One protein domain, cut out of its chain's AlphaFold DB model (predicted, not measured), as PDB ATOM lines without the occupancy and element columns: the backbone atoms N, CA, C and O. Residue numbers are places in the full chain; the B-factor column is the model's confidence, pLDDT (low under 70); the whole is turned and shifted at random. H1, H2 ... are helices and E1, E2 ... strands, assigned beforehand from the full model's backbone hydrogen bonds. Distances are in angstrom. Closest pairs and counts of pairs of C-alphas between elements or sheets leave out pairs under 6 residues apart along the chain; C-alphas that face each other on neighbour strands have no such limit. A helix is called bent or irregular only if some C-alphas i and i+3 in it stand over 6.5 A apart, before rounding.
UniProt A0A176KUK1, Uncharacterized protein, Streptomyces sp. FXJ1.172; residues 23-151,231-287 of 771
ATOM      1  N   ALA A  23     -24.994 -29.343 -31.574       96.44
ATOM      2  CA  ALA A  23     -25.207 -28.112 -32.333       96.44
ATOM      3  C   ALA A  23     -25.547 -26.931 -31.409       96.44
ATOM      4  O   ALA A  23     -25.060 -25.821 -31.620       96.44
ATOM      5  N   PHE A  24     -26.341 -27.178 -30.361       97.19
ATOM      6  CA  PHE A  24     -26.672 -26.175 -29.349       97.19
ATOM      7  C   PHE A  24     -25.420 -25.713 -28.588       97.19
ATOM      8  O   PHE A  24     -25.167 -24.517 -28.490       97.19
ATOM      9  N   LEU A  25     -24.598 -26.651 -28.108       96.88
ATOM     10  CA  LEU A  25     -23.350 -26.362 -27.392       96.88
ATOM     11  C   LEU A  25     -22.332 -25.641 -28.288       96.88
ATOM     12  O   LEU A  25     -21.647 -24.725 -27.837       96.88
ATOM     13  N   ALA A  26     -22.245 -26.006 -29.571       96.19
ATOM     14  CA  ALA A  26     -21.396 -25.305 -30.531       96.19
ATOM     15  C   ALA A  26     -21.847 -23.850 -30.747       96.19
ATOM     16  O   ALA A  26     -21.007 -22.949 -30.767       96.19
ATOM     17  N   ALA A  27     -23.157 -23.610 -30.860       95.19
ATOM     18  CA  ALA A  27     -23.719 -22.265 -30.966       95.19
ATOM     19  C   ALA A  27     -23.490 -21.442 -29.685       95.19
ATOM     20  O   ALA A  27     -23.105 -20.277 -29.764       95.19
ATOM     21  N   GLU A  28     -23.652 -22.050 -28.509       95.19
ATOM     22  CA  GLU A  28     -23.377 -21.420 -27.213       95.19
ATOM     23  C   GLU A  28     -21.901 -21.017 -27.063       95.19
ATOM     24  O   GLU A  28     -21.602 -19.901 -26.628       95.19
ATOM     25  N   ARG A  29     -20.975 -21.887 -27.488       95.44
ATOM     26  CA  ARG A  29     -19.535 -21.595 -27.530       95.44
ATOM     27  C   ARG A  29     -19.213 -20.454 -28.486       95.44
ATOM     28  O   ARG A  29     -18.477 -19.545 -28.115       95.44
ATOM     29  N   ALA A  30     -19.788 -20.464 -29.689       93.25
ATOM     30  CA  ALA A  30     -19.617 -19.379 -30.657       93.25
ATOM     31  C   ALA A  30     -20.149 -18.034 -30.124       93.25
ATOM     32  O   ALA A  30     -19.603 -16.984 -30.451       93.25
ATOM     33  N   GLY A  31     -21.176 -18.068 -29.268       90.75
ATOM     34  CA  GLY A  31     -21.707 -16.909 -28.550       90.75
ATOM     35  C   GLY A  31     -20.953 -16.524 -27.269       90.75
ATOM     36  O   GLY A  31     -21.383 -15.597 -26.586       90.75
ATOM     37  N   GLY A  32     -19.866 -17.219 -26.913       91.81
ATOM     38  CA  GLY A  32     -19.046 -16.919 -25.733       91.81
ATOM     39  C   GLY A  32     -19.688 -17.264 -24.383       91.81
ATOM     40  O   GLY A  32     -19.264 -16.730 -23.361       91.81
ATOM     41  N   GLN A  33     -20.701 -18.139 -24.352       92.06
ATOM     42  CA  GLN A  33     -21.461 -18.479 -23.136       92.06
ATOM     43  C   GLN A  33     -21.087 -19.845 -22.519       92.06
ATOM     44  O   GLN A  33     -21.704 -20.261 -21.540       92.06
ATOM     45  N   GLU A  34     -20.068 -20.537 -23.045       84.69
ATOM     46  CA  GLU A  34     -19.690 -21.914 -22.657       84.69
ATOM     47  C   GLU A  34     -19.406 -22.086 -21.151       84.69
ATOM     48  O   GLU A  34     -19.783 -23.090 -20.555       84.69
ATOM     49  N   GLY A  35     -18.793 -21.093 -20.497       88.44
ATOM     50  CA  GLY A  35     -18.441 -21.182 -19.074       88.44
ATOM     51  C   GLY A  35     -19.595 -20.925 -18.098       88.44
ATOM     52  O   GLY A  35     -19.447 -21.176 -16.903       88.44
ATOM     53  N   ARG A  36     -20.745 -20.421 -18.569       93.12
ATOM     54  CA  ARG A  36     -21.824 -19.928 -17.695       93.12
ATOM     55  C   ARG A  36     -22.431 -21.021 -16.818       93.12
ATOM     56  O   ARG A  36     -22.823 -20.746 -15.686       93.12
ATOM     57  N   PHE A  37     -22.520 -22.244 -17.340       95.06
ATOM     58  CA  PHE A  37     -23.240 -23.340 -16.690       95.06
ATOM     59  C   PHE A  37     -22.346 -24.448 -16.129       95.06
ATOM     60  O   PHE A  37     -22.864 -25.343 -15.459       95.06
ATOM     61  N   ALA A  38     -21.028 -24.359 -16.328       93.31
ATOM     62  CA  ALA A  38     -20.068 -25.358 -15.863       93.31
ATOM     63  C   ALA A  38     -20.231 -25.733 -14.371       93.31
ATOM     64  O   ALA A  38     -20.218 -26.925 -14.065       93.31
ATOM     65  N   PRO A  39     -20.494 -24.792 -13.436       92.19
ATOM     66  CA  PRO A  39     -20.683 -25.155 -12.028       92.19
ATOM     67  C   PRO A  39     -21.920 -26.036 -11.767       92.19
ATOM     68  O   PRO A  39     -21.898 -26.904 -10.895       92.19
ATOM     69  N   PHE A  40     -23.003 -25.848 -12.531       92.62
ATOM     70  CA  PHE A  40     -24.211 -26.679 -12.425       92.62
ATOM     71  C   PHE A  40     -23.994 -28.061 -13.041       92.62
ATOM     72  O   PHE A  40     -24.480 -29.062 -12.510       92.62
ATOM     73  N   GLU A  41     -23.261 -28.111 -14.156       95.19
ATOM     74  CA  GLU A  41     -22.885 -29.352 -14.829       95.19
ATOM     75  C   GLU A  41     -21.983 -30.207 -13.932       95.19
ATOM     76  O   GLU A  41     -22.238 -31.398 -13.763       95.19
ATOM     77  N   GLU A  42     -20.991 -29.597 -13.282       94.38
ATOM     78  CA  GLU A  42     -20.108 -30.264 -12.323       94.38
ATOM     79  C   GLU A  42     -20.877 -30.782 -11.101       94.38
ATOM     80  O   GLU A  42     -20.684 -31.932 -10.696       94.38
ATOM     81  N   LEU A  43     -21.791 -29.980 -10.541       94.69
ATOM     82  CA  LEU A  43     -22.636 -30.394  -9.419       94.69
ATOM     83  C   LEU A  43     -23.485 -31.622  -9.780       94.69
ATOM     84  O   LEU A  43     -23.461 -32.627  -9.063       94.69
ATOM     85  N   ALA A  44     -24.235 -31.555 -10.883       96.00
ATOM     86  CA  ALA A  44     -25.114 -32.643 -11.303       96.00
ATOM     87  C   ALA A  44     -24.327 -33.903 -11.699       96.00
ATOM     88  O   ALA A  44     -24.729 -35.005 -11.317       96.00
ATOM     89  N   ALA A  45     -23.188 -33.755 -12.385       95.62
ATOM     90  CA  ALA A  45     -22.296 -34.868 -12.697       95.62
ATOM     91  C   ALA A  45     -21.757 -35.521 -11.417       95.62
ATOM     92  O   ALA A  45     -21.898 -36.726 -11.245       95.62
ATOM     93  N   THR A  46     -21.227 -34.734 -10.475       94.69
ATOM     94  CA  THR A  46     -20.675 -35.240  -9.205       94.69
ATOM     95  C   THR A  46     -21.708 -36.047  -8.418       94.69
ATOM     96  O   THR A  46     -21.428 -37.163  -7.967       94.69
ATOM     97  N   VAL A  47     -22.927 -35.515  -8.281       96.38
ATOM     98  CA  VAL A  47     -24.024 -36.193  -7.575       96.38
ATOM     99  C   VAL A  47     -24.407 -37.501  -8.266       96.38
ATOM    100  O   VAL A  47     -24.514 -38.537  -7.604       96.38
ATOM    101  N   MET A  48     -24.593 -37.484  -9.589       96.69
ATOM    102  CA  MET A  48     -24.999 -38.690 -10.310       96.69
ATOM    103  C   MET A  48     -23.889 -39.739 -10.334       96.69
ATOM    104  O   MET A  48     -24.177 -40.902 -10.060       96.69
ATOM    105  N   THR A  49     -22.630 -39.355 -10.544       95.12
ATOM    106  CA  THR A  49     -21.477 -40.262 -10.452       95.12
ATOM    107  C   THR A  49     -21.396 -40.918  -9.077       95.12
ATOM    108  O   THR A  49     -21.225 -42.131  -8.998       95.12
ATOM    109  N   THR A  50     -21.608 -40.166  -7.992       95.19
ATOM    110  CA  THR A  50     -21.671 -40.721  -6.625       95.19
ATOM    111  C   THR A  50     -22.753 -41.799  -6.497       95.19
ATOM    112  O   THR A  50     -22.521 -42.860  -5.917       95.19
ATOM    113  N   SER A  51     -23.922 -41.564  -7.101       96.88
ATOM    114  CA  SER A  51     -25.006 -42.549  -7.137       96.88
ATOM    115  C   SER A  51     -24.626 -43.800  -7.932       96.88
ATOM    116  O   SER A  51     -24.774 -44.922  -7.444       96.88
ATOM    117  N   PHE A  52     -24.088 -43.628  -9.143       96.25
ATOM    118  CA  PHE A  52     -23.696 -44.728 -10.029       96.25
ATOM    119  C   PHE A  52     -22.512 -45.555  -9.510       96.25
ATOM    120  O   PHE A  52     -22.373 -46.712  -9.907       96.25
ATOM    121  N   THR A  53     -21.688 -45.016  -8.609       94.44
ATOM    122  CA  THR A  53     -20.625 -45.770  -7.919       94.44
ATOM    123  C   THR A  53     -21.126 -46.535  -6.691       94.44
ATOM    124  O   THR A  53     -20.343 -47.214  -6.031       94.44
ATOM    125  N   GLY A  54     -22.432 -46.499  -6.401       94.69
ATOM    126  CA  GLY A  54     -23.055 -47.303  -5.348       94.69
ATOM    127  C   GLY A  54     -23.388 -46.542  -4.066       94.69
ATOM    128  O   GLY A  54     -23.902 -47.149  -3.128       94.69
ATOM    129  N   THR A  55     -23.132 -45.232  -4.005       95.88
ATOM    130  CA  THR A  55     -23.363 -44.420  -2.804       95.88
ATOM    131  C   THR A  55     -24.576 -43.521  -2.992       95.88
ATOM    132  O   THR A  55     -24.568 -42.664  -3.862       95.88
ATOM    133  N   ALA A  56     -25.618 -43.663  -2.169       96.69
ATOM    134  CA  ALA A  56     -26.791 -42.792  -2.261       96.69
ATOM    135  C   ALA A  56     -26.398 -41.334  -1.933       96.69
ATOM    136  O   ALA A  56     -25.963 -41.080  -0.806       96.69
ATOM    137  N   PRO A  57     -26.509 -40.381  -2.882       96.69
ATOM    138  CA  PRO A  57     -26.054 -39.014  -2.654       96.69
ATOM    139  C   PRO A  57     -27.076 -38.145  -1.915       96.69
ATOM    140  O   PRO A  57     -26.703 -37.072  -1.455       96.69
ATOM    141  N   VAL A  58     -28.340 -38.566  -1.815       97.44
ATOM    142  CA  VAL A  58     -29.392 -37.843  -1.090       97.44
ATOM    143  C   VAL A  58     -29.805 -38.635   0.144       97.44
ATOM    144  O   VAL A  58     -30.201 -39.797   0.044       97.44
ATOM    145  N   GLU A  59     -29.799 -37.991   1.300       96.50
ATOM    146  CA  GLU A  59     -30.355 -38.511   2.544       96.50
ATOM    147  C   GLU A  59     -31.664 -37.800   2.880       96.50
ATOM    148  O   GLU A  59     -31.815 -36.607   2.628       96.50
ATOM    149  N   LEU A  60     -32.609 -38.549   3.447       96.19
ATOM    150  CA  LEU A  60     -33.868 -38.034   3.972       96.19
ATOM    151  C   LEU A  60     -33.907 -38.321   5.471       96.19
ATOM    152  O   LEU A  60     -33.893 -39.483   5.878       96.19
ATOM    153  N   SER A  61     -33.946 -37.273   6.282       93.44
ATOM    154  CA  SER A  61     -34.080 -37.379   7.733       93.44
ATOM    155  C   SER A  61     -35.537 -37.619   8.151       93.44
ATOM    156  O   SER A  61     -36.478 -37.444   7.372       93.44
ATOM    157  N   ALA A  62     -35.739 -38.020   9.409       88.06
ATOM    158  CA  ALA A  62     -37.064 -38.341   9.949       88.06
ATOM    159  C   ALA A  62     -38.031 -37.139   9.976       88.06
ATOM    160  O   ALA A  62     -39.242 -37.324   9.888       88.06
ATOM    161  N   ASP A  63     -37.504 -35.916  10.062       84.12
ATOM    162  CA  ASP A  63     -38.252 -34.655  10.000       84.12
ATOM    163  C   ASP A  63     -38.546 -34.184   8.561       84.12
ATOM    164  O   ASP A  63     -39.170 -33.143   8.362       84.12
ATOM    165  N   GLY A  64     -38.152 -34.956   7.540       87.00
ATOM    166  CA  GLY A  64     -38.424 -34.636   6.136       87.00
ATOM    167  C   GLY A  64     -37.431 -33.653   5.505       87.00
ATOM    168  O   GLY A  64     -37.715 -33.083   4.440       87.00
ATOM    169  N   HIS A  65     -36.280 -33.436   6.149       94.00
ATOM    170  CA  HIS A  65     -35.176 -32.657   5.604       94.00
ATOM    171  C   HIS A  65     -34.339 -33.514   4.643       94.00
ATOM    172  O   HIS A  65     -34.135 -34.711   4.843       94.00
ATOM    173  N   PHE A  66     -33.885 -32.893   3.559       96.44
ATOM    174  CA  PHE A  66     -33.078 -33.543   2.530       96.44
ATOM    175  C   PHE A  66     -31.651 -33.049   2.683       96.44
ATOM    176  O   PHE A  66     -31.453 -31.850   2.827       96.44
ATOM    177  N   SER A  67     -30.685 -33.958   2.630       96.44
ATOM    178  CA  SER A  67     -29.266 -33.622   2.681       96.44
ATOM    179  C   SER A  67     -28.547 -34.248   1.495       96.44
ATOM    180  O   SER A  67     -28.584 -35.463   1.305       96.44
ATOM    181  N   LEU A  68     -27.909 -33.430   0.664       96.25
ATOM    182  CA  LEU A  68     -27.019 -33.897  -0.397       96.25
ATOM    183  C   LEU A  68     -25.648 -34.238   0.188       96.25
ATOM    184  O   LEU A  68     -25.182 -33.581   1.108       96.25
ATOM    185  N   ARG A  69     -24.938 -35.217  -0.362       94.12
ATOM    186  CA  ARG A  69     -23.534 -35.492  -0.024       94.12
ATOM    187  C   ARG A  69     -22.632 -34.736  -0.997       94.12
ATOM    188  O   ARG A  69     -22.397 -35.196  -2.108       94.12
ATOM    189  N   LEU A  70     -22.157 -33.559  -0.586       91.31
ATOM    190  CA  LEU A  70     -21.336 -32.660  -1.408       91.31
ATOM    191  C   LEU A  70     -20.058 -32.227  -0.678       91.31
ATOM    192  O   LEU A  70     -20.096 -32.062   0.546       91.31
ATOM    193  N   PRO A  71     -18.958 -31.960  -1.408       86.19
ATOM    194  CA  PRO A  71     -17.788 -31.316  -0.829       86.19
ATOM    195  C   PRO A  71     -18.121 -29.888  -0.345       86.19
ATOM    196  O   PRO A  71     -19.023 -29.244  -0.896       86.19
ATOM    197  N   PRO A  72     -17.394 -29.348   0.655       84.38
ATOM    198  CA  PRO A  72     -17.701 -28.040   1.248       84.38
ATOM    199  C   PRO A  72     -17.751 -26.877   0.246       84.38
ATOM    200  O   PRO A  72     -18.603 -25.998   0.367       84.38
ATOM    201  N   SER A  73     -16.882 -26.881  -0.770       79.31
ATOM    202  CA  SER A  73     -16.854 -25.859  -1.824       79.31
ATOM    203  C   SER A  73     -18.130 -25.859  -2.673       79.31
ATOM    204  O   SER A  73     -18.724 -24.804  -2.893       79.31
ATOM    205  N   ALA A  74     -18.607 -27.038  -3.083       87.75
ATOM    206  CA  ALA A  74     -19.851 -27.184  -3.839       87.75
ATOM    207  C   ALA A  74     -21.087 -26.833  -2.996       87.75
ATOM    208  O   ALA A  74     -22.070 -26.319  -3.527       87.75
ATOM    209  N   ARG A  75     -21.033 -27.055  -1.674       91.75
ATOM    210  CA  ARG A  75     -22.132 -26.720  -0.756       91.75
ATOM    211  C   ARG A  75     -22.463 -25.234  -0.758       91.75
ATOM    212  O   ARG A  75     -23.629 -24.874  -0.878       91.75
ATOM    213  N   ALA A  76     -21.451 -24.386  -0.581       88.44
ATOM    214  CA  ALA A  76     -21.654 -22.944  -0.475       88.44
ATOM    215  C   ALA A  76     -22.256 -22.373  -1.768       88.44
ATOM    216  O   ALA A  76     -23.196 -21.581  -1.717       88.44
ATOM    217  N   ALA A  77     -21.758 -22.834  -2.919       87.44
ATOM    218  CA  ALA A  77     -22.273 -22.446  -4.225       87.44
ATOM    219  C   ALA A  77     -23.725 -22.914  -4.433       87.44
ATOM    220  O   ALA A  77     -24.587 -22.107  -4.775       87.44
ATOM    221  N   MET A  78     -24.015 -24.184  -4.128       93.88
ATOM    222  CA  MET A  78     -25.356 -24.767  -4.239       93.88
ATOM    223  C   MET A  78     -26.372 -24.039  -3.347       93.88
ATOM    224  O   MET A  78     -27.423 -23.636  -3.845       93.88
ATOM    225  N   ASN A  79     -26.035 -23.764  -2.081       92.94
ATOM    226  CA  ASN A  79     -26.894 -22.987  -1.181       92.94
ATOM    227  C   ASN A  79     -27.207 -21.598  -1.752       92.94
ATOM    228  O   ASN A  79     -28.326 -21.119  -1.623       92.94
ATOM    229  N   GLY A  80     -26.229 -20.956  -2.398       90.44
ATOM    230  CA  GLY A  80     -26.424 -19.653  -3.026       90.44
ATOM    231  C   GLY A  80     -27.341 -19.693  -4.253       90.44
ATOM    232  O   GLY A  80     -28.125 -18.760  -4.443       90.44
ATOM    233  N   TRP A  81     -27.240 -20.722  -5.099       92.81
ATOM    234  CA  TRP A  81     -28.077 -20.875  -6.302       92.81
ATOM    235  C   TRP A  81     -29.520 -21.258  -5.963       92.81
ATOM    236  O   TRP A  81     -30.470 -20.715  -6.527       92.81
ATOM    237  N   PHE A  82     -29.693 -22.159  -4.996       96.00
ATOM    238  CA  PHE A  82     -30.989 -22.705  -4.595       96.00
ATOM    239  C   PHE A  82     -31.539 -22.051  -3.318       96.00
ATOM    240  O   PHE A  82     -32.170 -22.707  -2.493       96.00
ATOM    241  N   ASP A  83     -31.333 -20.741  -3.174       95.69
ATOM    242  CA  ASP A  83     -31.959 -19.928  -2.130       95.69
ATOM    243  C   ASP A  83     -33.304 -19.364  -2.622       95.69
ATOM    244  O   ASP A  83     -33.362 -18.566  -3.565       95.69
ATOM    245  N   LEU A  84     -34.406 -19.780  -1.990       95.06
ATOM    246  CA  LEU A  84     -35.752 -19.382  -2.417       95.06
ATOM    247  C   LEU A  84     -35.964 -17.866  -2.344       95.06
ATOM    248  O   LEU A  84     -36.540 -17.291  -3.268       95.06
ATOM    249  N   ALA A  85     -35.512 -17.219  -1.268       92.94
ATOM    250  CA  ALA A  85     -35.724 -15.790  -1.061       92.94
ATOM    251  C   ALA A  85     -34.984 -14.966  -2.124       92.94
ATOM    252  O   ALA A  85     -35.537 -14.012  -2.673       92.94
ATOM    253  N   ARG A  86     -33.768 -15.383  -2.482       94.44
ATOM    254  CA  ARG A  86     -32.969 -14.794  -3.554       94.44
ATOM    255  C   ARG A  86     -33.651 -14.942  -4.908       94.44
ATOM    256  O   ARG A  86     -33.726 -13.956  -5.636       94.44
ATOM    257  N   GLN A  87     -34.172 -16.122  -5.250       95.56
ATOM    258  CA  GLN A  87     -34.891 -16.305  -6.519       95.56
ATOM    259  C   GLN A  87     -36.202 -15.498  -6.548       95.56
ATOM    260  O   GLN A  87     -36.534 -14.861  -7.550       95.56
ATOM    261  N   GLN A  88     -36.936 -15.439  -5.432       93.75
ATOM    262  CA  GLN A  88     -38.138 -14.610  -5.301       93.75
ATOM    263  C   GLN A  88     -37.833 -13.109  -5.436       93.75
ATOM    264  O   GLN A  88     -38.583 -12.400  -6.106       93.75
ATOM    265  N   ALA A  89     -36.702 -12.634  -4.902       92.12
ATOM    266  CA  ALA A  89     -36.242 -11.254  -5.073       92.12
ATOM    267  C   ALA A  89     -35.939 -10.898  -6.542       92.12
ATOM    268  O   ALA A  89     -36.009  -9.731  -6.924       92.12
ATOM    269  N   LYS A  90     -35.664 -11.899  -7.388       93.12
ATOM    270  CA  LYS A  90     -35.537 -11.757  -8.851       93.12
ATOM    271  C   LYS A  90     -36.873 -11.908  -9.598       93.12
ATOM    272  O   LYS A  90     -36.910 -11.893 -10.824       93.12
ATOM    273  N   GLY A  91     -37.985 -12.044  -8.874       91.12
ATOM    274  CA  GLY A  91     -39.339 -12.133  -9.420       91.12
ATOM    275  C   GLY A  91     -39.885 -13.546  -9.616       91.12
ATOM    276  O   GLY A  91     -40.988 -13.703 -10.149       91.12
ATOM    277  N   ALA A  92     -39.191 -14.580  -9.131       93.31
ATOM    278  CA  ALA A  92     -39.638 -15.972  -9.214       93.31
ATOM    279  C   ALA A  92     -40.724 -16.339  -8.176       93.31
ATOM    280  O   ALA A  92     -40.697 -17.405  -7.566       93.31
ATOM    281  N   TRP A  93     -41.743 -15.491  -7.993       90.62
ATOM    282  CA  TRP A  93     -42.871 -15.723  -7.066       90.62
ATOM    283  C   TRP A  93     -43.764 -16.916  -7.438       90.62
ATOM    284  O   TRP A  93     -44.676 -17.278  -6.697       90.62
ATOM    285  N   TRP A  94     -43.537 -17.514  -8.609       90.44
ATOM    286  CA  TRP A  94     -44.173 -18.758  -9.036       90.44
ATOM    287  C   TRP A  94     -43.549 -20.002  -8.390       90.44
ATOM    288  O   TRP A  94     -44.147 -21.078  -8.476       90.44
ATOM    289  N   LEU A  95     -42.380 -19.873  -7.749       92.12
ATOM    290  CA  LEU A  95     -41.758 -20.950  -6.989       92.12
ATOM    291  C   LEU A  95     -42.615 -21.311  -5.766       92.12
ATOM    292  O   LEU A  95     -43.098 -20.422  -5.060       92.12
ATOM    293  N   PRO A  96     -42.825 -22.609  -5.498       88.25
ATOM    294  CA  PRO A  96     -43.592 -23.032  -4.339       88.25
ATOM    295  C   PRO A  96     -42.781 -22.872  -3.042       88.25
ATOM    296  O   PRO A  96     -41.603 -23.200  -3.003       88.25
ATOM    297  N   GLU A  97     -43.431 -22.466  -1.948       89.06
ATOM    298  CA  GLU A  97     -42.803 -22.425  -0.610       89.06
ATOM    299  C   GLU A  97     -42.435 -23.827  -0.097       89.06
ATOM    300  O   GLU A  97     -41.456 -24.013   0.619       89.06
ATOM    301  N   SER A  98     -43.208 -24.844  -0.488       92.50
ATOM    302  CA  SER A  98     -42.887 -26.248  -0.241       92.50
ATOM    303  C   SER A  98     -43.331 -27.123  -1.403       92.50
ATOM    304  O   SER A  98     -44.335 -26.854  -2.069       92.50
ATOM    305  N   THR A  99     -42.603 -28.208  -1.637       93.69
ATOM    306  CA  THR A  99     -42.932 -29.178  -2.682       93.69
ATOM    307  C   THR A  99     -42.706 -30.597  -2.189       93.69
ATOM    308  O   THR A  99     -41.954 -30.831  -1.244       93.69
ATOM    309  N   VAL A 100     -43.394 -31.559  -2.805       95.75
ATOM    310  CA  VAL A 100     -43.103 -32.977  -2.578       95.75
ATOM    311  C   VAL A 100     -41.897 -33.334  -3.433       95.75
ATOM    312  O   VAL A 100     -42.002 -33.404  -4.659       95.75
ATOM    313  N   VAL A 101     -40.760 -33.546  -2.781       96.50
ATOM    314  CA  VAL A 101     -39.512 -33.948  -3.423       96.50
ATOM    315  C   VAL A 101     -39.451 -35.464  -3.418       96.50
ATOM    316  O   VAL A 101     -39.500 -36.083  -2.361       96.50
ATOM    317  N   LYS A 102     -39.363 -36.062  -4.606       96.19
ATOM    318  CA  LYS A 102     -39.217 -37.509  -4.803       96.19
ATOM    319  C   LYS A 102     -37.780 -37.794  -5.215       96.19
ATOM    320  O   LYS A 102     -37.522 -37.984  -6.397       96.19
ATOM    321  N   ALA A 103     -36.847 -37.754  -4.268       96.56
ATOM    322  CA  ALA A 103     -35.416 -37.894  -4.557       96.56
ATOM    323  C   ALA A 103     -34.996 -39.336  -4.903       96.56
ATOM    324  O   ALA A 103     -33.873 -39.561  -5.343       96.56
ATOM    325  N   GLY A 104     -35.912 -40.303  -4.782       95.50
ATOM    326  CA  GLY A 104     -35.722 -41.701  -5.173       95.50
ATOM    327  C   GLY A 104     -34.948 -41.945  -6.476       95.50
ATOM    328  O   GLY A 104     -33.988 -42.712  -6.438       95.50
ATOM    329  N   PRO A 105     -35.296 -41.309  -7.616       95.94
ATOM    330  CA  PRO A 105     -34.568 -41.475  -8.874       95.94
ATOM    331  C   PRO A 105     -33.085 -41.103  -8.777       95.94
ATOM    332  O   PRO A 105     -32.263 -41.766  -9.395       95.94
ATOM    333  N   VAL A 106     -32.728 -40.100  -7.970       97.88
ATOM    334  CA  VAL A 106     -31.332 -39.671  -7.781       97.88
ATOM    335  C   VAL A 106     -30.527 -40.759  -7.060       97.88
ATOM    336  O   VAL A 106     -29.382 -41.011  -7.421       97.88
ATOM    337  N   ASN A 107     -31.132 -41.466  -6.101       97.81
ATOM    338  CA  ASN A 107     -30.491 -42.550  -5.341       97.81
ATOM    339  C   ASN A 107     -30.608 -43.937  -5.996       97.81
ATOM    340  O   ASN A 107     -29.960 -44.887  -5.553       97.81
ATOM    341  N   LEU A 108     -31.462 -44.085  -7.009       96.62
ATOM    342  CA  LEU A 108     -31.829 -45.387  -7.566       96.62
ATOM    343  C   LEU A 108     -30.623 -46.218  -8.056       96.62
ATOM    344  O   LEU A 108     -30.602 -47.414  -7.754       96.62
ATOM    345  N   PRO A 109     -29.606 -45.646  -8.738       97.38
ATOM    346  CA  PRO A 109     -28.391 -46.380  -9.096       97.38
ATOM    347  C   PRO A 109     -27.695 -47.023  -7.887       97.38
ATOM    348  O   PRO A 109     -27.419 -48.223  -7.905       97.38
ATOM    349  N   ALA A 110     -27.516 -46.275  -6.795       97.25
ATOM    350  CA  ALA A 110     -26.881 -46.776  -5.577       97.25
ATOM    351  C   ALA A 110     -27.652 -47.938  -4.931       97.25
ATOM    352  O   ALA A 110     -27.067 -48.890  -4.399       97.25
ATOM    353  N   TYR A 111     -28.983 -47.904  -5.004       96.81
ATOM    354  CA  TYR A 111     -29.812 -48.992  -4.493       96.81
ATOM    355  C   TYR A 111     -29.778 -50.240  -5.376       96.81
ATOM    356  O   TYR A 111     -29.909 -51.339  -4.845       96.81
ATOM    357  N   TYR A 112     -29.540 -50.124  -6.686       95.25
ATOM    358  CA  TYR A 112     -29.298 -51.301  -7.531       95.25
ATOM    359  C   TYR A 112     -27.963 -51.991  -7.243       95.25
ATOM    360  O   TYR A 112     -27.839 -53.187  -7.508       95.25
ATOM    361  N   THR A 113     -26.995 -51.271  -6.675       92.88
ATOM    362  CA  THR A 113     -25.724 -51.843  -6.213       92.88
ATOM    363  C   THR A 113     -25.876 -52.506  -4.844       92.88
ATOM    364  O   THR A 113     -25.462 -53.645  -4.664       92.88
ATOM    365  N   SER A 114     -26.501 -51.821  -3.881       93.75
ATOM    366  CA  SER A 114     -26.589 -52.297  -2.490       93.75
ATOM    367  C   SER A 114     -27.761 -53.249  -2.218       93.75
ATOM    368  O   SER A 114     -27.626 -54.179  -1.429       93.75
ATOM    369  N   ASN A 115     -28.919 -53.030  -2.850       94.31
ATOM    370  CA  ASN A 115     -30.177 -53.738  -2.576       94.31
ATOM    371  C   ASN A 115     -30.966 -54.035  -3.873       94.31
ATOM    372  O   ASN A 115     -32.104 -53.576  -4.031       94.31
ATOM    373  N   PRO A 116     -30.419 -54.831  -4.810       92.69
ATOM    374  CA  PRO A 116     -30.909 -54.905  -6.194       92.69
ATOM    375  C   PRO A 116     -32.381 -55.316  -6.326       92.69
ATOM    376  O   PRO A 116     -33.117 -54.801  -7.171       92.69
ATOM    377  N   ARG A 117     -32.828 -56.230  -5.456       91.56
ATOM    378  CA  ARG A 117     -34.206 -56.738  -5.424       91.56
ATOM    379  C   ARG A 117     -35.220 -55.681  -4.988       91.56
ATOM    380  O   ARG A 117     -36.341 -55.677  -5.489       91.56
ATOM    381  N   TRP A 118     -34.831 -54.796  -4.071       93.31
ATOM    382  CA  TRP A 118     -35.718 -53.824  -3.422       93.31
ATOM    383  C   TRP A 118     -35.455 -52.378  -3.850       93.31
ATOM    384  O   TRP A 118     -36.131 -51.474  -3.368       93.31
ATOM    385  N   ALA A 119     -34.524 -52.155  -4.781       94.44
ATOM    386  CA  ALA A 119     -34.037 -50.833  -5.162       94.44
ATOM    387  C   ALA A 119     -35.152 -49.830  -5.495       94.44
ATOM    388  O   ALA A 119     -35.155 -48.713  -4.984       94.44
ATOM    389  N   ALA A 120     -36.139 -50.245  -6.295       91.12
ATOM    390  CA  ALA A 120     -37.267 -49.391  -6.671       91.12
ATOM    391  C   ALA A 120     -38.187 -49.051  -5.482       91.12
ATOM    392  O   ALA A 120     -38.675 -47.927  -5.396       91.12
ATOM    393  N   ASN A 121     -38.394 -49.993  -4.553       92.19
ATOM    394  CA  ASN A 121     -39.220 -49.770  -3.363       92.19
ATOM    395  C   ASN A 121     -38.522 -48.817  -2.390       92.19
ATOM    396  O   ASN A 121     -39.143 -47.870  -1.918       92.19
ATOM    397  N   ILE A 122     -37.222 -49.021  -2.156       94.44
ATOM    398  CA  ILE A 122     -36.409 -48.130  -1.320       94.44
ATOM    399  C   ILE A 122     -36.399 -46.721  -1.927       94.44
ATOM    400  O   ILE A 122     -36.688 -45.754  -1.230       94.44
ATOM    401  N   ALA A 123     -36.172 -46.594  -3.241       94.38
ATOM    402  CA  ALA A 123     -36.230 -45.308  -3.935       94.38
ATOM    403  C   ALA A 123     -37.595 -44.615  -3.782       94.38
ATOM    404  O   ALA A 123     -37.647 -43.411  -3.536       94.38
ATOM    405  N   ALA A 124     -38.704 -45.353  -3.884       91.81
ATOM    406  CA  ALA A 124     -40.045 -44.791  -3.729       91.81
ATOM    407  C   ALA A 124     -40.314 -44.228  -2.319       91.81
ATOM    408  O   ALA A 124     -41.118 -43.305  -2.182       91.81
ATOM    409  N   MET A 125     -39.629 -44.743  -1.291       93.19
ATOM    410  CA  MET A 125     -39.731 -44.253   0.089       93.19
ATOM    411  C   MET A 125     -38.964 -42.945   0.326       93.19
ATOM    412  O   MET A 125     -39.264 -42.236   1.284       93.19
ATOM    413  N   VAL A 126     -38.019 -42.577  -0.548       95.19
ATOM    414  CA  VAL A 126     -37.278 -41.306  -0.455       95.19
ATOM    415  C   VAL A 126     -38.118 -40.174  -1.054       95.19
ATOM    416  O   VAL A 126     -37.837 -39.629  -2.128       95.19
ATOM    417  N   SER A 127     -39.215 -39.863  -0.366       95.56
ATOM    418  CA  SER A 127     -40.168 -38.832  -0.752       95.56
ATOM    419  C   SER A 127     -40.739 -38.131   0.474       95.56
ATOM    420  O   SER A 127     -41.375 -38.762   1.311       95.56
ATOM    421  N   ALA A 128     -40.610 -36.810   0.528       95.81
ATOM    422  CA  ALA A 128     -41.193 -35.990   1.584       95.81
ATOM    423  C   ALA A 128     -41.613 -34.624   1.041       95.81
ATOM    424  O   ALA A 128     -41.092 -34.140   0.032       95.81
ATOM    425  N   ARG A 129     -42.586 -33.992   1.705       95.56
ATOM    426  CA  ARG A 129     -42.868 -32.575   1.483       95.56
ATOM    427  C   ARG A 129     -41.824 -31.770   2.243       95.56
ATOM    428  O   ARG A 129     -41.751 -31.906   3.455       95.56
ATOM    429  N   SER A 130     -41.069 -30.930   1.542       94.25
ATOM    430  CA  SER A 130     -40.016 -30.118   2.151       94.25
ATOM    431  C   SER A 130     -40.229 -28.627   1.866       94.25
ATOM    432  O   SER A 130     -40.598 -28.287   0.733       94.25
ATOM    433  N   PRO A 131     -40.047 -27.739   2.862       94.38
ATOM    434  CA  PRO A 131     -40.023 -26.294   2.653       94.38
ATOM    435  C   PRO A 131     -38.751 -25.888   1.898       94.38
ATOM    436  O   PRO A 131     -37.648 -26.174   2.350       94.38
ATOM    437  N   LEU A 132     -38.890 -25.212   0.756       94.44
ATOM    438  CA  LEU A 132     -37.742 -24.839  -0.080       94.44
ATOM    439  C   LEU A 132     -36.907 -23.710   0.543       94.44
ATOM    440  O   LEU A 132     -35.702 -23.664   0.330       94.44
ATOM    441  N   ALA A 133     -37.523 -22.837   1.350       93.00
ATOM    442  CA  ALA A 133     -36.835 -21.719   2.003       93.00
ATOM    443  C   ALA A 133     -35.741 -22.159   2.990       93.00
ATOM    444  O   ALA A 133     -34.714 -21.503   3.102       93.00
ATOM    445  N   SER A 134     -35.960 -23.264   3.708       92.88
ATOM    446  CA  SER A 134     -35.028 -23.776   4.722       92.88
ATOM    447  C   SER A 134     -34.316 -25.060   4.288       92.88
ATOM    448  O   SER A 134     -33.652 -25.695   5.105       92.88
ATOM    449  N   ASN A 135     -34.483 -25.479   3.030       95.81
ATOM    450  CA  ASN A 135     -33.886 -26.701   2.503       95.81
ATOM    451  C   ASN A 135     -33.444 -26.527   1.031       95.81
ATOM    452  O   ASN A 135     -34.148 -26.958   0.110       95.81
ATOM    453  N   PRO A 136     -32.269 -25.909   0.802       96.25
ATOM    454  CA  PRO A 136     -31.710 -25.731  -0.537       96.25
ATOM    455  C   PRO A 136     -31.428 -27.063  -1.246       96.25
ATOM    456  O   PRO A 136     -31.584 -27.151  -2.460       96.25
ATOM    457  N   ASP A 137     -31.117 -28.134  -0.507       97.06
ATOM    458  CA  ASP A 137     -30.895 -29.472  -1.069       97.06
ATOM    459  C   ASP A 137     -32.177 -30.051  -1.690       97.06
ATOM    460  O   ASP A 137     -32.156 -30.610  -2.791       97.06
ATOM    461  N   ALA A 138     -33.326 -29.868  -1.028       97.12
ATOM    462  CA  ALA A 138     -34.635 -30.206  -1.588       97.12
ATOM    463  C   ALA A 138     -34.946 -29.387  -2.849       97.12
ATOM    464  O   ALA A 138     -35.508 -29.925  -3.810       97.12
ATOM    465  N   PHE A 139     -34.570 -28.107  -2.861       97.56
ATOM    466  CA  PHE A 139     -34.757 -27.236  -4.017       97.56
ATOM    467  C   PHE A 139     -33.861 -27.681  -5.191       97.56
ATOM    468  O   PHE A 139     -34.373 -27.904  -6.291       97.56
ATOM    469  N   ALA A 140     -32.576 -27.957  -4.957       97.19
ATOM    470  CA  ALA A 140     -31.661 -28.520  -5.952       97.19
ATOM    471  C   ALA A 140     -32.161 -29.867  -6.504       97.19
ATOM    472  O   ALA A 140     -32.144 -30.103  -7.716       97.19
ATOM    473  N   CYS A 141     -32.684 -30.741  -5.634       97.44
ATOM    474  CA  CYS A 141     -33.302 -31.996  -6.054       97.44
ATOM    475  C   CYS A 141     -34.491 -31.758  -6.990       97.44
ATOM    476  O   CYS A 141     -34.572 -32.378  -8.049       97.44
ATOM    477  N   TRP A 142     -35.410 -30.866  -6.615       96.88
ATOM    478  CA  TRP A 142     -36.609 -30.565  -7.395       96.88
ATOM    479  C   TRP A 142     -36.299 -29.913  -8.749       96.88
ATOM    480  O   TRP A 142     -36.881 -30.314  -9.759       96.88
ATOM    481  N   ALA A 143     -35.408 -28.919  -8.771       96.94
ATOM    482  CA  ALA A 143     -35.146 -28.102  -9.950       96.94
ATOM    483  C   ALA A 143     -34.171 -28.758 -10.943       96.94
ATOM    484  O   ALA A 143     -34.354 -28.613 -12.151       96.94
ATOM    485  N   LEU A 144     -33.153 -29.473 -10.443       97.06
ATOM    486  CA  LEU A 144     -32.010 -29.939 -11.235       97.06
ATOM    487  C   LEU A 144     -31.881 -31.470 -11.249       97.06
ATOM    488  O   LEU A 144     -31.937 -32.090 -12.313       97.06
ATOM    489  N   LEU A 145     -31.722 -32.099 -10.079       97.88
ATOM    490  CA  LEU A 145     -31.252 -33.491 -10.001       97.88
ATOM    491  C   LEU A 145     -32.328 -34.525 -10.352       97.88
ATOM    492  O   LEU A 145     -32.039 -35.493 -11.048       97.88
ATOM    493  N   ILE A 146     -33.571 -34.341  -9.895       97.31
ATOM    494  CA  ILE A 146     -34.671 -35.265 -10.209       97.31
ATOM    495  C   ILE A 146     -34.991 -35.250 -11.709       97.31
ATOM    496  O   ILE A 146     -35.086 -36.342 -12.277       97.31
ATOM    497  N   PRO A 147     -35.141 -34.085 -12.379       96.69
ATOM    498  CA  PRO A 147     -35.283 -34.045 -13.833       96.69
ATOM    499  C   PRO A 147     -34.158 -34.795 -14.558       96.69
ATOM    500  O   PRO A 147     -34.444 -35.645 -15.400       96.69
ATOM    501  N   TYR A 148     -32.899 -34.568 -14.164       97.62
ATOM    502  CA  TYR A 148     -31.752 -35.231 -14.783       97.62
ATOM    503  C   TYR A 148     -31.765 -36.752 -14.579       97.62
ATOM    504  O   TYR A 148     -31.712 -37.517 -15.543       97.62
ATOM    505  N   ALA A 149     -31.928 -37.208 -13.334       97.44
ATOM    506  CA  ALA A 149     -31.993 -38.630 -13.008       97.44
ATOM    507  C   ALA A 149     -33.178 -39.333 -13.691       97.44
ATOM    508  O   ALA A 149     -33.071 -40.492 -14.088       97.44
ATOM    509  N   THR A 150     -34.307 -38.637 -13.860       95.69
ATOM    510  CA  THR A 150     -35.485 -39.181 -14.549       95.69
ATOM    511  C   THR A 150     -35.191 -39.465 -16.022       95.69
ATOM    512  O   THR A 150     -35.585 -40.521 -16.514       95.69
ATOM    513  N   ASP A 151     -34.476 -38.572 -16.712       95.75
ATOM    514  CA  ASP A 151     -34.085 -38.791 -18.108       95.75
ATOM    515  C   ASP A 151     -33.025 -39.900 -18.234       95.75
ATOM    516  O   ASP A 151     -33.164 -40.778 -19.087       95.75
ATOM    517  N   THR A 231     -19.733 -34.110 -19.733       96.12
ATOM    518  CA  THR A 231     -20.149 -34.015 -21.146       96.12
ATOM    519  C   THR A 231     -21.621 -34.391 -21.329       96.12
ATOM    520  O   THR A 231     -22.395 -33.676 -21.969       96.12
ATOM    521  N   THR A 232     -22.031 -35.503 -20.722       96.88
ATOM    522  CA  THR A 232     -23.414 -35.990 -20.692       96.88
ATOM    523  C   THR A 232     -24.331 -34.964 -20.039       96.88
ATOM    524  O   THR A 232     -25.417 -34.668 -20.542       96.88
ATOM    525  N   THR A 233     -23.870 -34.375 -18.937       96.88
ATOM    526  CA  THR A 233     -24.619 -33.366 -18.187       96.88
ATOM    527  C   THR A 233     -24.789 -32.073 -18.995       96.88
ATOM    528  O   THR A 233     -25.891 -31.524 -19.040       96.88
ATOM    529  N   ALA A 234     -23.753 -31.631 -19.714       97.38
ATOM    530  CA  ALA A 234     -23.816 -30.484 -20.620       97.38
ATOM    531  C   ALA A 234     -24.809 -30.720 -21.772       97.38
ATOM    532  O   ALA A 234     -25.640 -29.859 -22.071       97.38
ATOM    533  N   ARG A 235     -24.805 -31.920 -22.372       98.00
ATOM    534  CA  ARG A 235     -25.786 -32.315 -23.402       98.00
ATOM    535  C   ARG A 235     -27.216 -32.357 -22.864       98.00
ATOM    536  O   ARG A 235     -28.156 -31.934 -23.546       98.00
ATOM    537  N   TRP A 236     -27.393 -32.835 -21.633       97.44
ATOM    538  CA  TRP A 236     -28.691 -32.819 -20.967       97.44
ATOM    539  C   TRP A 236     -29.185 -31.389 -20.741       97.44
ATOM    540  O   TRP A 236     -30.292 -31.059 -21.173       97.44
ATOM    541  N   ARG A 237     -28.357 -30.515 -20.156       96.75
ATOM    542  CA  ARG A 237     -28.685 -29.093 -19.975       96.75
ATOM    543  C   ARG A 237     -29.058 -28.442 -21.302       96.75
ATOM    544  O   ARG A 237     -30.092 -27.781 -21.369       96.75
ATOM    545  N   ALA A 238     -28.260 -28.642 -22.351       97.44
ATOM    546  CA  ALA A 238     -28.534 -28.101 -23.681       97.44
ATOM    547  C   ALA A 238     -29.923 -28.521 -24.187       97.44
ATOM    548  O   ALA A 238     -30.671 -27.699 -24.710       97.44
ATOM    549  N   THR A 239     -30.322 -29.773 -23.942       95.94
ATOM    550  CA  THR A 239     -31.666 -30.265 -24.284       95.94
ATOM    551  C   THR A 239     -32.761 -29.530 -23.498       95.94
ATOM    552  O   THR A 239     -33.770 -29.132 -24.082       95.94
ATOM    553  N   GLN A 240     -32.569 -29.287 -22.197       95.88
ATOM    554  CA  GLN A 240     -33.537 -28.546 -21.374       95.88
ATOM    555  C   GLN A 240     -33.649 -27.071 -21.794       95.88
ATOM    556  O   GLN A 240     -34.754 -26.537 -21.917       95.88
ATOM    557  N   LEU A 241     -32.517 -26.410 -22.052       96.88
ATOM    558  CA  LEU A 241     -32.494 -25.014 -22.495       96.88
ATOM    559  C   LEU A 241     -33.047 -24.844 -23.910       96.88
ATOM    560  O   LEU A 241     -33.738 -23.857 -24.169       96.88
ATOM    561  N   ALA A 242     -32.832 -25.815 -24.801       96.31
ATOM    562  CA  ALA A 242     -33.431 -25.820 -26.131       96.31
ATOM    563  C   ALA A 242     -34.963 -25.782 -26.055       96.31
ATOM    564  O   ALA A 242     -35.583 -24.996 -26.768       96.31
ATOM    565  N   LEU A 243     -35.586 -26.545 -25.147       95.56
ATOM    566  CA  LEU A 243     -37.042 -26.502 -24.949       95.56
ATOM    567  C   LEU A 243     -37.522 -25.111 -24.511       95.56
ATOM    568  O   LEU A 243     -38.545 -24.623 -25.002       95.56
ATOM    569  N   LEU A 244     -36.786 -24.456 -23.611       96.44
ATOM    570  CA  LEU A 244     -37.112 -23.112 -23.135       96.44
ATOM    571  C   LEU A 244     -36.941 -22.055 -24.246       96.44
ATOM    572  O   LEU A 244     -37.847 -21.247 -24.463       96.44
ATOM    573  N   ALA A 245     -35.842 -22.107 -25.004       96.62
ATOM    574  CA  ALA A 245     -35.579 -21.219 -26.139       96.62
ATOM    575  C   ALA A 245     -36.602 -21.414 -27.273       96.62
ATOM    576  O   ALA A 245     -37.227 -20.455 -27.728       96.62
ATOM    577  N   GLN A 246     -36.868 -22.658 -27.681       95.75
ATOM    578  CA  GLN A 246     -37.890 -22.979 -28.683       95.75
ATOM    579  C   GLN A 246     -39.264 -22.455 -28.265       95.75
ATOM    580  O   GLN A 246     -40.006 -21.898 -29.079       95.75
ATOM    581  N   ARG A 247     -39.611 -22.587 -26.978       96.00
ATOM    582  CA  ARG A 247     -40.872 -22.070 -26.451       96.00
ATOM    583  C   ARG A 247     -40.948 -20.547 -26.529       96.00
ATOM    584  O   ARG A 247     -42.010 -20.039 -26.900       96.00
ATOM    585  N   TYR A 248     -39.859 -19.848 -26.208       96.69
ATOM    586  CA  TYR A 248     -39.751 -18.398 -26.359       96.69
ATOM    587  C   TYR A 248     -40.015 -17.984 -27.811       96.69
ATOM    588  O   TYR A 248     -40.980 -17.267 -28.071       96.69
ATOM    589  N   TYR A 249     -39.273 -18.525 -28.783       96.06
ATOM    590  CA  TYR A 249     -39.432 -18.133 -30.192       96.06
ATOM    591  C   TYR A 249     -40.764 -18.566 -30.809       96.06
ATOM    592  O   TYR A 249     -41.320 -17.861 -31.654       96.06
ATOM    593  N   LEU A 250     -41.356 -19.667 -30.339       94.56
ATOM    594  CA  LEU A 250     -42.717 -20.043 -30.721       94.56
ATOM    595  C   LEU A 250     -43.743 -18.978 -30.300       94.56
ATOM    596  O   LEU A 250     -44.727 -18.758 -31.011       94.56
ATOM    597  N   LYS A 251     -43.529 -18.324 -29.153       94.31
ATOM    598  CA  LYS A 251     -44.364 -17.219 -28.666       94.31
ATOM    599  C   LYS A 251     -43.977 -15.868 -29.260       94.31
ATOM    600  O   LYS A 251     -44.868 -15.045 -29.450       94.31
ATOM    601  N   ALA A 252     -42.717 -15.695 -29.652       92.50
ATOM    602  CA  ALA A 252     -42.201 -14.460 -30.228       92.50
ATOM    603  C   ALA A 252     -42.751 -14.123 -31.628       92.50
ATOM    604  O   ALA A 252     -42.601 -13.000 -32.103       92.50
ATOM    605  N   LYS A 253     -43.446 -15.064 -32.293       88.38
ATOM    606  CA  LYS A 253     -44.036 -14.875 -33.636       88.38
ATOM    607  C   LYS A 253     -44.955 -13.650 -33.767       88.38
ATOM    608  O   LYS A 253     -45.195 -13.202 -34.880       88.38
ATOM    609  N   LYS A 254     -45.512 -13.149 -32.658       82.56
ATOM    610  CA  LYS A 254     -46.430 -11.996 -32.620       82.56
ATOM    611  C   LYS A 254     -45.839 -10.767 -31.909       82.56
ATOM    612  O   LYS A 254     -46.590  -9.857 -31.582       82.56
ATOM    613  N   GLY A 255     -44.531 -10.754 -31.653       89.44
ATOM    614  CA  GLY A 255     -43.852  -9.760 -30.816       89.44
ATOM    615  C   GLY A 255     -43.157 -10.406 -29.618       89.44
ATOM    616  O   GLY A 255     -43.342 -11.595 -29.365       89.44
ATOM    617  N   ARG A 256     -42.343  -9.633 -28.889       92.06
ATOM    618  CA  ARG A 256     -41.571 -10.121 -27.731       92.06
ATOM    619  C   ARG A 256     -42.520 -10.699 -26.666       92.06
ATOM    620  O   ARG A 256     -43.432  -9.993 -26.241       92.06
ATOM    621  N   PRO A 257     -42.368 -11.971 -26.269       93.31
ATOM    622  CA  PRO A 257     -43.283 -12.608 -25.335       93.31
ATOM    623  C   PRO A 257     -42.875 -12.328 -23.887       93.31
ATOM    624  O   PRO A 257     -41.690 -12.310 -23.566       93.31
ATOM    625  N   THR A 258     -43.859 -12.197 -22.994       92.25
ATOM    626  CA  THR A 258     -43.570 -12.049 -21.562       92.25
ATOM    627  C   THR A 258     -43.203 -13.377 -20.899       92.25
ATOM    628  O   THR A 258     -43.640 -14.442 -21.367       92.25
ATOM    629  N   ALA A 259     -42.512 -13.334 -19.753       90.75
ATOM    630  CA  ALA A 259     -42.139 -14.511 -18.952       90.75
ATOM    631  C   ALA A 259     -43.319 -15.473 -18.756       90.75
ATOM    632  O   ALA A 259     -43.229 -16.685 -18.964       90.75
ATOM    633  N   ARG A 260     -44.489 -14.908 -18.438       85.06
ATOM    634  CA  ARG A 260     -45.738 -15.633 -18.157       85.06
ATOM    635  C   ARG A 260     -46.274 -16.418 -19.353       85.06
ATOM    636  O   ARG A 260     -46.962 -17.421 -19.173       85.06
ATOM    637  N   THR A 261     -46.007 -15.962 -20.575       89.62
ATOM    638  CA  THR A 261     -46.491 -16.633 -21.793       89.62
ATOM    639  C   THR A 261     -45.609 -17.811 -22.208       89.62
ATOM    640  O   THR A 261     -46.092 -18.734 -22.881       89.62
ATOM    641  N   VAL A 262     -44.342 -17.793 -21.786       92.56
ATOM    642  CA  VAL A 262     -43.325 -18.803 -22.098       92.56
ATOM    643  C   VAL A 262     -43.249 -19.861 -20.996       92.56
ATOM    644  O   VAL A 262     -43.329 -21.055 -21.302       92.56
ATOM    645  N   LEU A 263     -43.166 -19.443 -19.727       92.00
ATOM    646  CA  LEU A 263     -42.929 -20.313 -18.574       92.00
ATOM    647  C   LEU A 263     -44.160 -21.150 -18.213       92.00
ATOM    648  O   LEU A 263     -45.096 -20.707 -17.548       92.00
ATOM    649  N   THR A 264     -44.132 -22.413 -18.627       91.81
ATOM    650  CA  THR A 264     -45.068 -23.440 -18.162       91.81
ATOM    651  C   THR A 264     -44.524 -24.120 -16.904       91.81
ATOM    652  O   THR A 264     -43.328 -24.059 -16.628       91.81
ATOM    653  N   LYS A 265     -45.375 -24.853 -16.172       89.81
ATOM    654  CA  LYS A 265     -44.939 -25.636 -14.999       89.81
ATOM    655  C   LYS A 265     -43.781 -26.600 -15.288       89.81
ATOM    656  O   LYS A 265     -43.008 -26.883 -14.387       89.81
ATOM    657  N   ALA A 266     -43.681 -27.109 -16.516       91.44
ATOM    658  CA  ALA A 266     -42.614 -28.027 -16.910       91.44
ATOM    659  C   ALA A 266     -41.267 -27.315 -17.131       91.44
ATOM    660  O   ALA A 266     -40.230 -27.925 -16.927       91.44
ATOM    661  N   LEU A 267     -41.287 -26.034 -17.517       94.56
ATOM    662  CA  LEU A 267     -40.085 -25.236 -17.805       94.56
ATOM    663  C   LEU A 267     -39.614 -24.397 -16.608       94.56
ATOM    664  O   LEU A 267     -38.505 -23.874 -16.602       94.56
ATOM    665  N   GLN A 268     -40.464 -24.263 -15.593       94.25
ATOM    666  CA  GLN A 268     -40.158 -23.590 -14.334       94.25
ATOM    667  C   GLN A 268     -38.903 -24.158 -13.638       94.25
ATOM    668  O   GLN A 268     -38.020 -23.362 -13.329       94.25
ATOM    669  N   PRO A 269     -38.748 -25.488 -13.455       95.31
ATOM    670  CA  PRO A 269     -37.513 -26.074 -12.924       95.31
ATOM    671  C   PRO A 269     -36.256 -25.652 -13.692       95.31
ATOM    672  O   PRO A 269     -35.264 -25.280 -13.078       95.31
ATOM    673  N   THR A 270     -36.317 -25.625 -15.026       96.50
ATOM    674  CA  THR A 270     -35.196 -25.229 -15.888       96.50
ATOM    675  C   THR A 270     -34.776 -23.779 -15.645       96.50
ATOM    676  O   THR A 270     -33.587 -23.505 -15.493       96.50
ATOM    677  N   LEU A 271     -35.734 -22.847 -15.564       96.88
ATOM    678  CA  LEU A 271     -35.417 -21.447 -15.266       96.88
ATOM    679  C   LEU A 271     -34.883 -21.282 -13.830       96.88
ATOM    680  O   LEU A 271     -33.922 -20.545 -13.622       96.88
ATOM    681  N   ALA A 272     -35.469 -21.989 -12.855       96.56
ATOM    682  CA  ALA A 272     -35.003 -21.981 -11.466       96.56
ATOM    683  C   ALA A 272     -33.565 -22.500 -11.330       96.56
ATOM    684  O   ALA A 272     -32.781 -21.931 -10.578       96.56
ATOM    685  N   ALA A 273     -33.232 -23.577 -12.047       96.00
ATOM    686  CA  ALA A 273     -31.938 -24.241 -11.951       96.00
ATOM    687  C   ALA A 273     -30.809 -23.445 -12.610       96.00
ATOM    688  O   ALA A 273     -29.742 -23.331 -12.024       96.00
ATOM    689  N   PHE A 274     -31.022 -22.916 -13.818       96.62
ATOM    690  CA  PHE A 274     -29.928 -22.354 -14.624       96.62
ATOM    691  C   PHE A 274     -29.864 -20.826 -14.625       96.62
ATOM    692  O   PHE A 274     -28.844 -20.254 -15.005       96.62
ATOM    693  N   PHE A 275     -30.938 -20.155 -14.209       96.50
ATOM    694  CA  PHE A 275     -31.024 -18.694 -14.207       96.50
ATOM    695  C   PHE A 275     -31.478 -18.135 -12.858       96.50
ATOM    696  O   PHE A 275     -31.882 -16.983 -12.792       96.50
ATOM    697  N   ASP A 276     -31.439 -18.914 -11.773       93.81
ATOM    698  CA  ASP A 276     -31.954 -18.515 -10.454       93.81
ATOM    699  C   ASP A 276     -33.409 -17.989 -10.502       93.81
ATOM    700  O   ASP A 276     -33.780 -17.073  -9.763       93.81
ATOM    701  N   GLY A 277     -34.222 -18.497 -11.435       93.06
ATOM    702  CA  GLY A 277     -35.591 -18.023 -11.661       93.06
ATOM    703  C   GLY A 277     -35.697 -16.645 -12.334       93.06
ATOM    704  O   GLY A 277     -36.809 -16.145 -12.514       93.06
ATOM    705  N   ASP A 278     -34.570 -16.049 -12.730       95.44
ATOM    706  CA  ASP A 278     -34.460 -14.723 -13.331       95.44
ATOM    707  C   ASP A 278     -34.766 -14.758 -14.830       95.44
ATOM    708  O   ASP A 278     -33.998 -15.259 -15.659       95.44
ATOM    709  N   TRP A 279     -35.916 -14.193 -15.185       95.62
ATOM    710  CA  TRP A 279     -36.333 -14.077 -16.576       95.62
ATOM    711  C   TRP A 279     -35.416 -13.164 -17.396       95.62
ATOM    712  O   TRP A 279     -35.142 -13.469 -18.555       95.62
ATOM    713  N   LEU A 280     -34.908 -12.075 -16.812       95.69
ATOM    714  CA  LEU A 280     -34.035 -11.143 -17.529       95.69
ATOM    715  C   LEU A 280     -32.676 -11.774 -17.803       95.69
ATOM    716  O   LEU A 280     -32.148 -11.603 -18.894       95.69
ATOM    717  N   ALA A 281     -32.149 -12.564 -16.865       96.25
ATOM    718  CA  ALA A 281     -30.910 -13.306 -17.082       96.25
ATOM    719  C   ALA A 281     -31.033 -14.329 -18.225       96.25
ATOM    720  O   ALA A 281     -30.051 -14.587 -18.924       96.25
ATOM    721  N   PHE A 282     -32.223 -14.909 -18.424       97.12
ATOM    722  CA  PHE A 282     -32.505 -15.773 -19.570       97.12
ATOM    723  C   PHE A 282     -32.600 -14.985 -20.884       97.12
ATOM    724  O   PHE A 282     -32.023 -15.409 -21.883       97.12
ATOM    725  N   LEU A 283     -33.280 -13.834 -20.897       96.50
ATOM    726  CA  LEU A 283     -33.350 -12.971 -22.082       96.50
ATOM    727  C   LEU A 283     -31.971 -12.443 -22.497       96.50
ATOM    728  O   LEU A 283     -31.632 -12.501 -23.676       96.50
ATOM    729  N   ASP A 284     -31.164 -12.015 -21.527       96.06
ATOM    730  CA  ASP A 284     -29.771 -11.605 -21.719       96.06
ATOM    731  C   ASP A 284     -28.943 -12.731 -22.352       96.06
ATOM    732  O   ASP A 284     -28.273 -12.524 -23.361       96.06
ATOM    733  N   TYR A 285     -29.086 -13.959 -21.845       96.75
ATOM    734  CA  TYR A 285     -28.451 -15.136 -22.438       96.75
ATOM    735  C   TYR A 285     -28.891 -15.393 -23.889       96.75
ATOM    736  O   TYR A 285     -28.070 -15.784 -24.716       96.75
ATOM    737  N   LEU A 286     -30.158 -15.149 -24.239       96.00
ATOM    738  CA  LEU A 286     -30.615 -15.246 -25.630       96.00
ATOM    739  C   LEU A 286     -30.144 -14.070 -26.507       96.00
ATOM    740  O   LEU A 286     -30.218 -14.170 -27.734       96.00
ATOM    741  N   GLY A 287     -29.666 -12.971 -25.920       94.50
ATOM    742  CA  GLY A 287     -29.419 -11.712 -26.627       94.50
ATOM    743  C   GLY A 287     -30.713 -10.994 -27.027       94.50
ATOM    744  O   GLY A 287     -30.757 -10.313 -28.050       94.50
TER     745      GLY A 287
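Overview. This is residues 23 to 151 and 231 to 287 of the 771 residues of an uncharacterized protein of Streptomyces sp. FXJ1.172 (UniProt A0A176KUK1). A kinked helix, H7, runs through the middle of an elongated body, with helices H2, H3, H5 and H10 crossing it at large angles and two small two-stranded sheets, E1 with E2 and E3 with E4, beside its earlier residues. The helical hairpin H5 and H6 makes one end of the long axis; the longest helix, H8, with H1, H9 and H11, makes the other. The printed part has 186 residues with eleven named helices and four strands, in the order H1 H2 E1 E2 H3 H4 E3 H5 H6 E4 H7 H8 H9 H10 H11, and its class is mostly helix. Both sheets are antiparallel. The whole is compact, with a radius of gyration of the C-alphas of 16.9 A and spans of 53 by 34 by 30 A.

Along the chain. Find C-alpha 98 at (-42.887, -26.248, -0.241), where strand E3 begins; it runs to residue 102, 12.7 A on. Its partner E4 is residues 127 to 131, 13.0 A long. The other sheet is E1, residues 58 to 60, and E2, residues 66 to 68. H7, residues 136 to 151, is 22.0 A long, with a kink of 37 degrees near residue 144; it is irregular, C-alphas 143 and 146 being 7.2 A apart. H5, residues 104 to 114, is irregular too, with C-alphas 106 and 109 7.4 A apart. H8 runs 30.8 A from C-alpha 231 at (-20.149, -34.015, -21.146) to residue 252. Look for H1 at residues 23 to 30, H2 at 38 to 52, 20.6 A long, H3 at 72 to 81, H4 at 84 to 89, H6 at 119 to 125, H9 at 259 to 262 and H10 at 268 to 275. H11 is residues 279 to 286, ending at C-alpha 286, (-30.615, -15.246, -25.630).

Arrangement. Between E3 and E4, N 101 and O 128 are 2.9 A apart, within hydrogen-bond range. In the hairpin E1 and E2, N 59 and O 67 are 2.8 A apart, also within range. Go from E3 to H7 at the closest C-alphas, Val 101 and Trp 142, 6.0 A; from E2 to H7 they are Phe 66 and Ala 138, 5.5 A. H7, with residues 140 to 144 alone, touches H10 at Ala 143 and Pro 269, closest C-alphas 4.3 A; at 72 degrees they are only just about perpendicular. With residues 144 to 149 alone it touches H2, at Ala 44 and Leu 145, 6.3 A, and at 71 degrees these too are only just about perpendicular. H3 touches H7 about perpendicular at 89 degrees, closest C-alphas Asn 79 and Pro 136, 5.6 A. H5 touches H7 at Val 106 and Ala 149, 5.4 A, and forms a helical hairpin with H6, at a steep tilt of 40 degrees, opposite ways. H8 touches H1 at Phe 24 and Ala 238, 6.3 A, and H9 at Tyr 248 and Val 262, 5.6 A. H11 touches H10 at Phe 275 and Ala 281, 6.1 A. H4 touches no helix. In H1, H2, H4, H6, H8, H10 and H11 every O i to N i+4 pair is within hydrogen-bond range; H3 has 5 of 6, H5 5 of 7, H7 9 of 12, and H9 is too short for such a pair.

Size, cuts and confidence. The two farthest C-alphas, those of Arg 117 and Gly 255, are 54.3 A apart. Residues 152 to 230 are not printed; C-alphas 151 and 231 are 15.0 A apart across the cut, on the link from H7 to H8. Of the links that are printed whole, none is long. The mean pLDDT of the printed part is 94.2, and no printed residue is under 70.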